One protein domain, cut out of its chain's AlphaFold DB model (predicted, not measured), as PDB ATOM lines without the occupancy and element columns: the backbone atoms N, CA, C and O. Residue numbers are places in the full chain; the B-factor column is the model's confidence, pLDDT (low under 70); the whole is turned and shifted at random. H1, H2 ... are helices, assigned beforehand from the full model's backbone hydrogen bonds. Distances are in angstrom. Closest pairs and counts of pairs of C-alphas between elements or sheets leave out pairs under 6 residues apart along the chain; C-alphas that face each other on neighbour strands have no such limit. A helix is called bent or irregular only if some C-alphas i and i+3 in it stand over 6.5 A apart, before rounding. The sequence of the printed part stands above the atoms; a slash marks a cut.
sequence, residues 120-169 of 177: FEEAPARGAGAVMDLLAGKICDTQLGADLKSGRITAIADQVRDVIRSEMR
ATOM      1  N   PHE A 120     215.667 169.045 155.564       80.75
ATOM      2  CA  PHE A 120     214.637 168.676 156.538       80.75
ATOM      3  C   PHE A 120     215.157 168.659 157.984       80.75
ATOM      4  O   PHE A 120     214.427 169.020 158.901       80.75
ATOM      5  N   GLU A 121     216.410 168.262 158.200       81.75
ATOM      6  CA  GLU A 121     217.058 168.260 159.519       81.75
ATOM      7  C   GLU A 121     217.470 169.670 159.959       81.75
ATOM      8  O   GLU A 121     217.507 169.956 161.155       81.75
ATOM      9  N   GLU A 122     217.716 170.578 159.011       84.38
ATOM     10  CA  GLU A 122     217.975 171.992 159.302       84.38
ATOM     11  C   GLU A 122     216.697 172.818 159.521       84.38
ATOM     12  O   GLU A 122     216.733 173.845 160.204       84.38
ATOM     13  N   ALA A 123     215.558 172.396 158.962       81.56
ATOM     14  CA  ALA A 123     214.305 173.147 159.034       81.56
ATOM     15  C   ALA A 123     213.823 173.445 160.476       81.56
ATOM     16  O   ALA A 123     213.406 174.581 160.718       81.56
ATOM     17  N   PRO A 124     213.939 172.533 161.470       86.19
ATOM     18  CA  PRO A 124     213.587 172.825 162.862       86.19
ATOM     19  C   PRO A 124     214.373 173.993 163.466       86.19
ATOM     20  O   PRO A 124     213.813 174.767 164.240       86.19
ATOM     21  N   ALA A 125     215.644 174.166 163.083       86.25
ATOM     22  CA  ALA A 125     216.473 175.275 163.558       86.25
ATOM     23  C   ALA A 125     216.016 176.633 162.998       86.25
ATOM     24  O   ALA A 125     216.264 177.672 163.607       86.25
ATOM     25  N   ARG A 126     215.313 176.628 161.858       85.25
ATOM     26  CA  ARG A 126     214.722 177.810 161.211       85.25
ATOM     27  C   ARG A 126     213.291 178.098 161.701       85.25
ATOM     28  O   ARG A 126     212.696 179.097 161.303       85.25
ATOM     29  N   GLY A 127     212.755 177.256 162.589       89.38
ATOM     30  CA  GLY A 127     211.443 177.406 163.216       89.38
ATOM     31  C   GLY A 127     210.309 176.663 162.501       89.38
ATOM     32  O   GLY A 127     210.457 176.137 161.400       89.38
ATOM     33  N   ALA A 128     209.137 176.628 163.141       86.94
ATOM     34  CA  ALA A 128     207.991 175.833 162.687       86.94
ATOM     35  C   ALA A 128     207.476 176.220 161.286       86.94
ATOM     36  O   ALA A 128     207.027 175.348 160.548       86.94
ATOM     37  N   GLY A 129     207.575 177.498 160.898       90.00
ATOM     38  CA  GLY A 129     207.184 177.956 159.560       90.00
ATOM     39  C   GLY A 129     208.008 177.297 158.451       90.00
ATOM     40  O   GLY A 129     207.441 176.751 157.513       90.00
ATOM     41  N   ALA A 130     209.330 177.225 158.626       87.44
ATOM     42  CA  ALA A 130     210.228 176.614 157.647       87.44
ATOM     43  C   ALA A 130     209.970 175.110 157.461       87.44
ATOM     44  O   ALA A 130     210.056 174.595 156.349       87.44
ATOM     45  N   VAL A 131     209.611 174.401 158.539       89.56
ATOM     46  CA  VAL A 131     209.210 172.986 158.464       89.56
ATOM     47  C   VAL A 131     207.922 172.829 157.651       89.56
ATOM     48  O   VAL A 131     207.828 171.937 156.809       89.56
ATOM     49  N   MET A 132     206.939 173.707 157.873       89.00
ATOM     50  CA  MET A 132     205.662 173.676 157.155       89.00
ATOM     51  C   MET A 132     205.823 174.024 155.674       89.00
ATOM     52  O   MET A 132     205.224 173.352 154.837       89.00
ATOM     53  N   ASP A 133     206.671 174.997 155.340       89.19
ATOM     54  CA  ASP A 133     206.975 175.360 153.952       89.19
ATOM     55  C   ASP A 133     207.646 174.201 153.205       89.19
ATOM     56  O   ASP A 133     207.280 173.880 152.072       89.19
ATOM     57  N   LEU A 134     208.582 173.511 153.862       90.75
ATOM     58  CA  LEU A 134     209.290 172.381 153.270       90.75
ATOM     59  C   LEU A 134     208.372 171.165 153.075       90.75
ATOM     60  O   LEU A 134     208.416 170.508 152.033       90.75
ATOM     61  N   LEU A 135     207.481 170.899 154.036       88.44
ATOM     62  CA  LEU A 135     206.428 169.888 153.904       88.44
ATOM     63  C   LEU A 135     205.452 170.233 152.772       88.44
ATOM     64  O   LEU A 135     205.133 169.366 151.960       88.44
ATOM     65  N   ALA A 136     205.008 171.487 152.682       86.62
ATOM     66  CA  ALA A 136     204.106 171.945 151.629       86.62
ATOM     67  C   ALA A 136     204.745 171.819 150.238       86.62
ATOM     68  O   ALA A 136     204.089 171.348 149.305       86.62
ATOM     69  N   GLY A 137     206.029 172.169 150.112       87.69
ATOM     70  CA  GLY A 137     206.818 171.965 148.898       87.69
ATOM     71  C   GLY A 137     206.872 170.492 148.497       87.69
ATOM     72  O   GLY A 137     206.466 170.138 147.393       87.69
ATOM     73  N   LYS A 138     207.247 169.602 149.428       89.00
ATOM     74  CA  LYS A 138     207.286 168.156 149.159       89.00
ATOM     75  C   LYS A 138     205.928 167.591 148.769       89.00
ATOM     76  O   LYS A 138     205.861 166.798 147.839       89.00
ATOM     77  N   ILE A 139     204.848 168.009 149.428       86.56
ATOM     78  CA  ILE A 139     203.487 167.588 149.072       86.56
ATOM     79  C   ILE A 139     203.134 168.068 147.660       86.56
ATOM     80  O   ILE A 139     202.565 167.293 146.891       86.56
ATOM     81  N   CYS A 140     203.511 169.292 147.284       84.50
ATOM     82  CA  CYS A 140     203.285 169.832 145.941       84.50
ATOM     83  C   CYS A 140     204.013 169.064 144.834       84.50
ATOM     84  O   CYS A 140     203.499 169.036 143.715       84.50
ATOM     85  N   ASP A 141     205.156 168.452 145.144       87.25
ATOM     86  CA  ASP A 141     205.953 167.661 144.200       87.25
ATOM     87  C   ASP A 141     205.432 166.222 144.032       87.25
ATOM     88  O   ASP A 141     205.860 165.497 143.134       87.25
ATOM     89  N   THR A 142     204.503 165.778 144.885       89.56
ATOM     90  CA  THR A 142     203.882 164.453 144.753       89.56
ATOM     91  C   THR A 142     202.735 164.445 143.742       89.56
ATOM     92  O   THR A 142     202.097 165.464 143.476       89.56
ATOM     93  N   GLN A 143     202.381 163.247 143.261       83.62
ATOM     94  CA  GLN A 143     201.172 163.035 142.455       83.62
ATOM     95  C   GLN A 143     199.904 163.524 143.173       83.62
ATOM     96  O   GLN A 143     199.021 164.091 142.537       83.62
ATOM     97  N   LEU A 144     199.843 163.375 144.501       82.12
ATOM     98  CA  LEU A 144     198.750 163.907 145.315       82.12
ATOM     99  C   LEU A 144     198.681 165.441 145.230       82.12
ATOM    100  O   LEU A 144     197.595 165.997 145.084       82.12
ATOM    101  N   GLY A 145     199.826 166.126 145.269       84.19
ATOM    102  CA  GLY A 145     199.910 167.573 145.061       84.19
ATOM    103  C   GLY A 145     199.436 168.000 143.671       84.19
ATOM    104  O   GLY A 145     198.704 168.984 143.543       84.19
ATOM    105  N   ALA A 146     199.793 167.239 142.635       84.12
ATOM    106  CA  ALA A 146     199.316 167.470 141.273       84.12
ATOM    107  C   ALA A 146     197.795 167.249 141.139       84.12
ATOM    108  O   ALA A 146     197.101 168.059 140.520       84.12
ATOM    109  N   ASP A 147     197.252 166.199 141.757       82.19
ATOM    110  CA  ASP A 147     195.818 165.883 141.738       82.19
ATOM    111  C   ASP A 147     194.983 166.901 142.545       82.19
ATOM    112  O   ASP A 147     193.861 167.235 142.151       82.19
ATOM    113  N   LEU A 148     195.545 167.454 143.629       80.75
ATOM    114  CA  LEU A 148     194.964 168.568 144.389       80.75
ATOM    115  C   LEU A 148     194.924 169.861 143.563       80.75
ATOM    116  O   LEU A 148     193.884 170.516 143.507       80.75
ATOM    117  N   LYS A 149     196.025 170.221 142.887       81.88
ATOM    118  CA  LYS A 149     196.106 171.436 142.052       81.88
ATOM    119  C   LYS A 149     195.238 171.362 140.799       81.88
ATOM    120  O   LYS A 149     194.668 172.367 140.390       81.88
ATOM    121  N   SER A 150     195.143 170.187 140.185       81.62
ATOM    122  CA  SER A 150     194.360 169.978 138.960       81.62
ATOM    123  C   SER A 150     192.851 169.873 139.202       81.62
ATOM    124  O   SER A 150     192.094 169.755 138.241       81.62
ATOM    125  N   GLY A 151     192.391 169.891 140.460       79.19
ATOM    126  CA  GLY A 151     190.971 169.719 140.779       79.19
ATOM    127  C   GLY A 151     190.448 168.319 140.441       79.19
ATOM    128  O   GLY A 151     189.239 168.099 140.338       79.19
ATOM    129  N   ARG A 152     191.335 167.331 140.281       76.62
ATOM    130  CA  ARG A 152     190.943 165.952 139.973       76.62
ATOM    131  C   ARG A 152     190.116 165.335 141.100       76.62
ATOM    132  O   ARG A 152     189.183 164.584 140.846       76.62
ATOM    133  N   ILE A 153     190.412 165.707 142.344       74.38
ATOM    134  CA  ILE A 153     189.650 165.267 143.521       74.38
ATOM    135  C   ILE A 153     188.223 165.831 143.493       74.38
ATOM    136  O   ILE A 153     187.268 165.104 143.764       74.38
ATOM    137  N   THR A 154     188.053 167.096 143.104       77.38
ATOM    138  CA  THR A 154     186.722 167.687 142.903       77.38
ATOM    139  C   THR A 154     185.977 167.022 141.746       77.38
ATOM    140  O   THR A 154     184.798 166.715 141.895       77.38
ATOM    141  N   ALA A 155     186.672 166.668 140.661       77.25
ATOM    142  CA  ALA A 155     186.078 165.934 139.544       77.25
ATOM    143  C   ALA A 155     185.567 164.537 139.952       77.25
ATOM    144  O   ALA A 155     184.487 164.132 139.530       77.25
ATOM    145  N   ILE A 156     186.290 163.819 140.822       82.56
ATOM    146  CA  ILE A 156     185.833 162.531 141.376       82.56
ATOM    147  C   ILE A 156     184.586 162.728 142.250       82.56
ATOM    148  O   ILE A 156     183.633 161.957 142.150       82.56
ATOM    149  N   ALA A 157     184.566 163.765 143.093       82.44
ATOM    150  CA  ALA A 157     183.411 164.058 143.940       82.44
ATOM    151  C   ALA A 157     182.154 164.376 143.113       82.44
ATOM    152  O   ALA A 157     181.058 163.922 143.453       82.44
ATOM    153  N   ASP A 158     182.306 165.111 142.014       87.44
ATOM    154  CA  ASP A 158     181.201 165.422 141.109       87.44
ATOM    155  C   ASP A 158     180.732 164.186 140.336       87.44
ATOM    156  O   ASP A 158     179.529 163.936 140.274       87.44
ATOM    157  N   GLN A 159     181.653 163.330 139.888       86.19
ATOM    158  CA  GLN A 159     181.310 162.054 139.258       86.19
ATOM    159  C   GLN A 159     180.503 161.142 140.199       86.19
ATOM    160  O   GLN A 159     179.505 160.550 139.790       86.19
ATOM    161  N   VAL A 160     180.885 161.054 141.479       89.62
ATOM    162  CA  VAL A 160     180.133 160.284 142.485       89.62
ATOM    163  C   VAL A 160     178.737 160.875 142.699       89.62
ATOM    164  O   VAL A 160     177.758 160.130 142.756       89.62
ATOM    165  N   ARG A 161     178.610 162.207 142.780       93.12
ATOM    166  CA  ARG A 161     177.296 162.867 142.888       93.12
ATOM    167  C   ARG A 161     176.420 162.590 141.674       93.12
ATOM    168  O   ARG A 161     175.223 162.373 141.847       93.12
ATOM    169  N   ASP A 162     176.991 162.600 140.477       90.69
ATOM    170  CA  ASP A 162     176.256 162.347 139.240       90.69
ATOM    171  C   ASP A 162     175.728 160.913 139.183       90.69
ATOM    172  O   ASP A 162     174.550 160.721 138.880       90.69
ATOM    173  N   VAL A 163     176.542 159.930 139.584       93.50
ATOM    174  CA  VAL A 163     176.114 158.525 139.703       93.50
ATOM    175  C   VAL A 163     175.008 158.369 140.749       93.50
ATOM    176  O   VAL A 163     173.987 157.741 140.492       93.50
ATOM    177  N   ILE A 164     175.139 158.989 141.924       93.19
ATOM    178  CA  ILE A 164     174.081 158.920 142.946       93.19
ATOM    179  C   ILE A 164     172.787 159.555 142.418       93.19
ATOM    180  O   ILE A 164     171.704 158.998 142.594       93.19
ATOM    181  N   ARG A 165     172.875 160.699 141.726       91.94
ATOM    182  CA  ARG A 165     171.697 161.326 141.110       91.94
ATOM    183  C   ARG A 165     171.075 160.451 140.027       91.94
ATOM    184  O   ARG A 165     169.852 160.478 139.916       91.94
ATOM    185  N   SER A 166     171.855 159.713 139.234       91.19
ATOM    186  CA  SER A 166     171.298 158.797 138.234       91.19
ATOM    187  C   SER A 166     170.598 157.606 138.880       91.19
ATOM    188  O   SER A 166     169.490 157.278 138.473       91.19
ATOM    189  N   GLU A 167     171.178 157.027 139.933       94.44
ATOM    190  CA  GLU A 167     170.590 155.883 140.645       94.44
ATOM    191  C   GLU A 167     169.313 156.231 141.426       94.44
ATOM    192  O   GLU A 167     168.489 155.355 141.677       94.44
ATOM    193  N   MET A 168     169.117 157.499 141.803       93.19
ATOM    194  CA  MET A 168     167.886 157.968 142.456       93.19
ATOM    195  C   MET A 168     166.739 158.286 141.480       93.19
ATOM    196  O   MET A 168     165.625 158.563 141.932       93.19
ATOM    197  N   ARG A 169     166.972 158.301 140.161       91.56
ATOM    198  CA  ARG A 169     165.914 158.542 139.158       91.56
ATOM    199  C   ARG A 169     165.071 157.279 138.928       91.56
ATOM    200  O   ARG A 169     165.585 156.184 139.136       91.56
TER     201      ARG A 169
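What this domain is: This is residues 120 to 169 of the 177 residues of the protein "DUF1983 domain-containing protein" of Pseudomonas brassicacearum (UniProt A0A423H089). Helices strung in a long zigzag rod: H4 makes one end, with residues 156 to 169 sticking out, and short H3 steps crosswise between H4 and H2, while at the far end H1 folds back on H2 as a small hairpin. The 50 printed residues hold four named helices, H1 to H4, and no named strand: all helix. The whole is extended, radius of gyration of the C-alphas 17.9 A, spanning 59 by 16 by 12 A.

How they stand to each other: H4, residues 152 to 167, is close to but not clearly touching H3, residues 143 to 149, about perpendicular at 78 degrees; their closest C-alphas, Asp 147 and Ile 153, are 6.5 A apart. H3 is likewise close but not clearly touching to H2, residues 128 to 141, about perpendicular at 80 degrees; closest are the C-alphas of Ile 139 and Gly 145, 5.4 A. H1, residues 120 to 126, touches H2 at residues 130 to 134 alone, a helical hairpin running opposite ways at a shallow tilt of 34 degrees, only just short of steep; the closest C-alphas, Ala 123 and Val 131, are 5.1 A apart. H4 is apart from H1 and H2, and H1 from H3. Every O i to N i+4 pair is within hydrogen-bond range in H2, H3 and H4; in H1 0 of 3 are, against 2 of 4 O i to N i+3 pairs.

Where its parts are: H4 measures 22.7 A, H2 20.3 A, H1 10.3 A and H3 9.8 A from first to last C-alpha. H1 is only just irregular, C-alphas 121 and 124 being 6.6 A apart. C-alpha 120 is at (214.637, 168.676, 156.538) and C-alpha 167 at (170.590, 155.883, 140.645).

The domain as a whole: The C-alphas of Ala 125 and Arg 169, the two farthest apart, are 58.6 A apart. The three links are tight, the printed part has no cut, and no printed residue is under pLDDT 70.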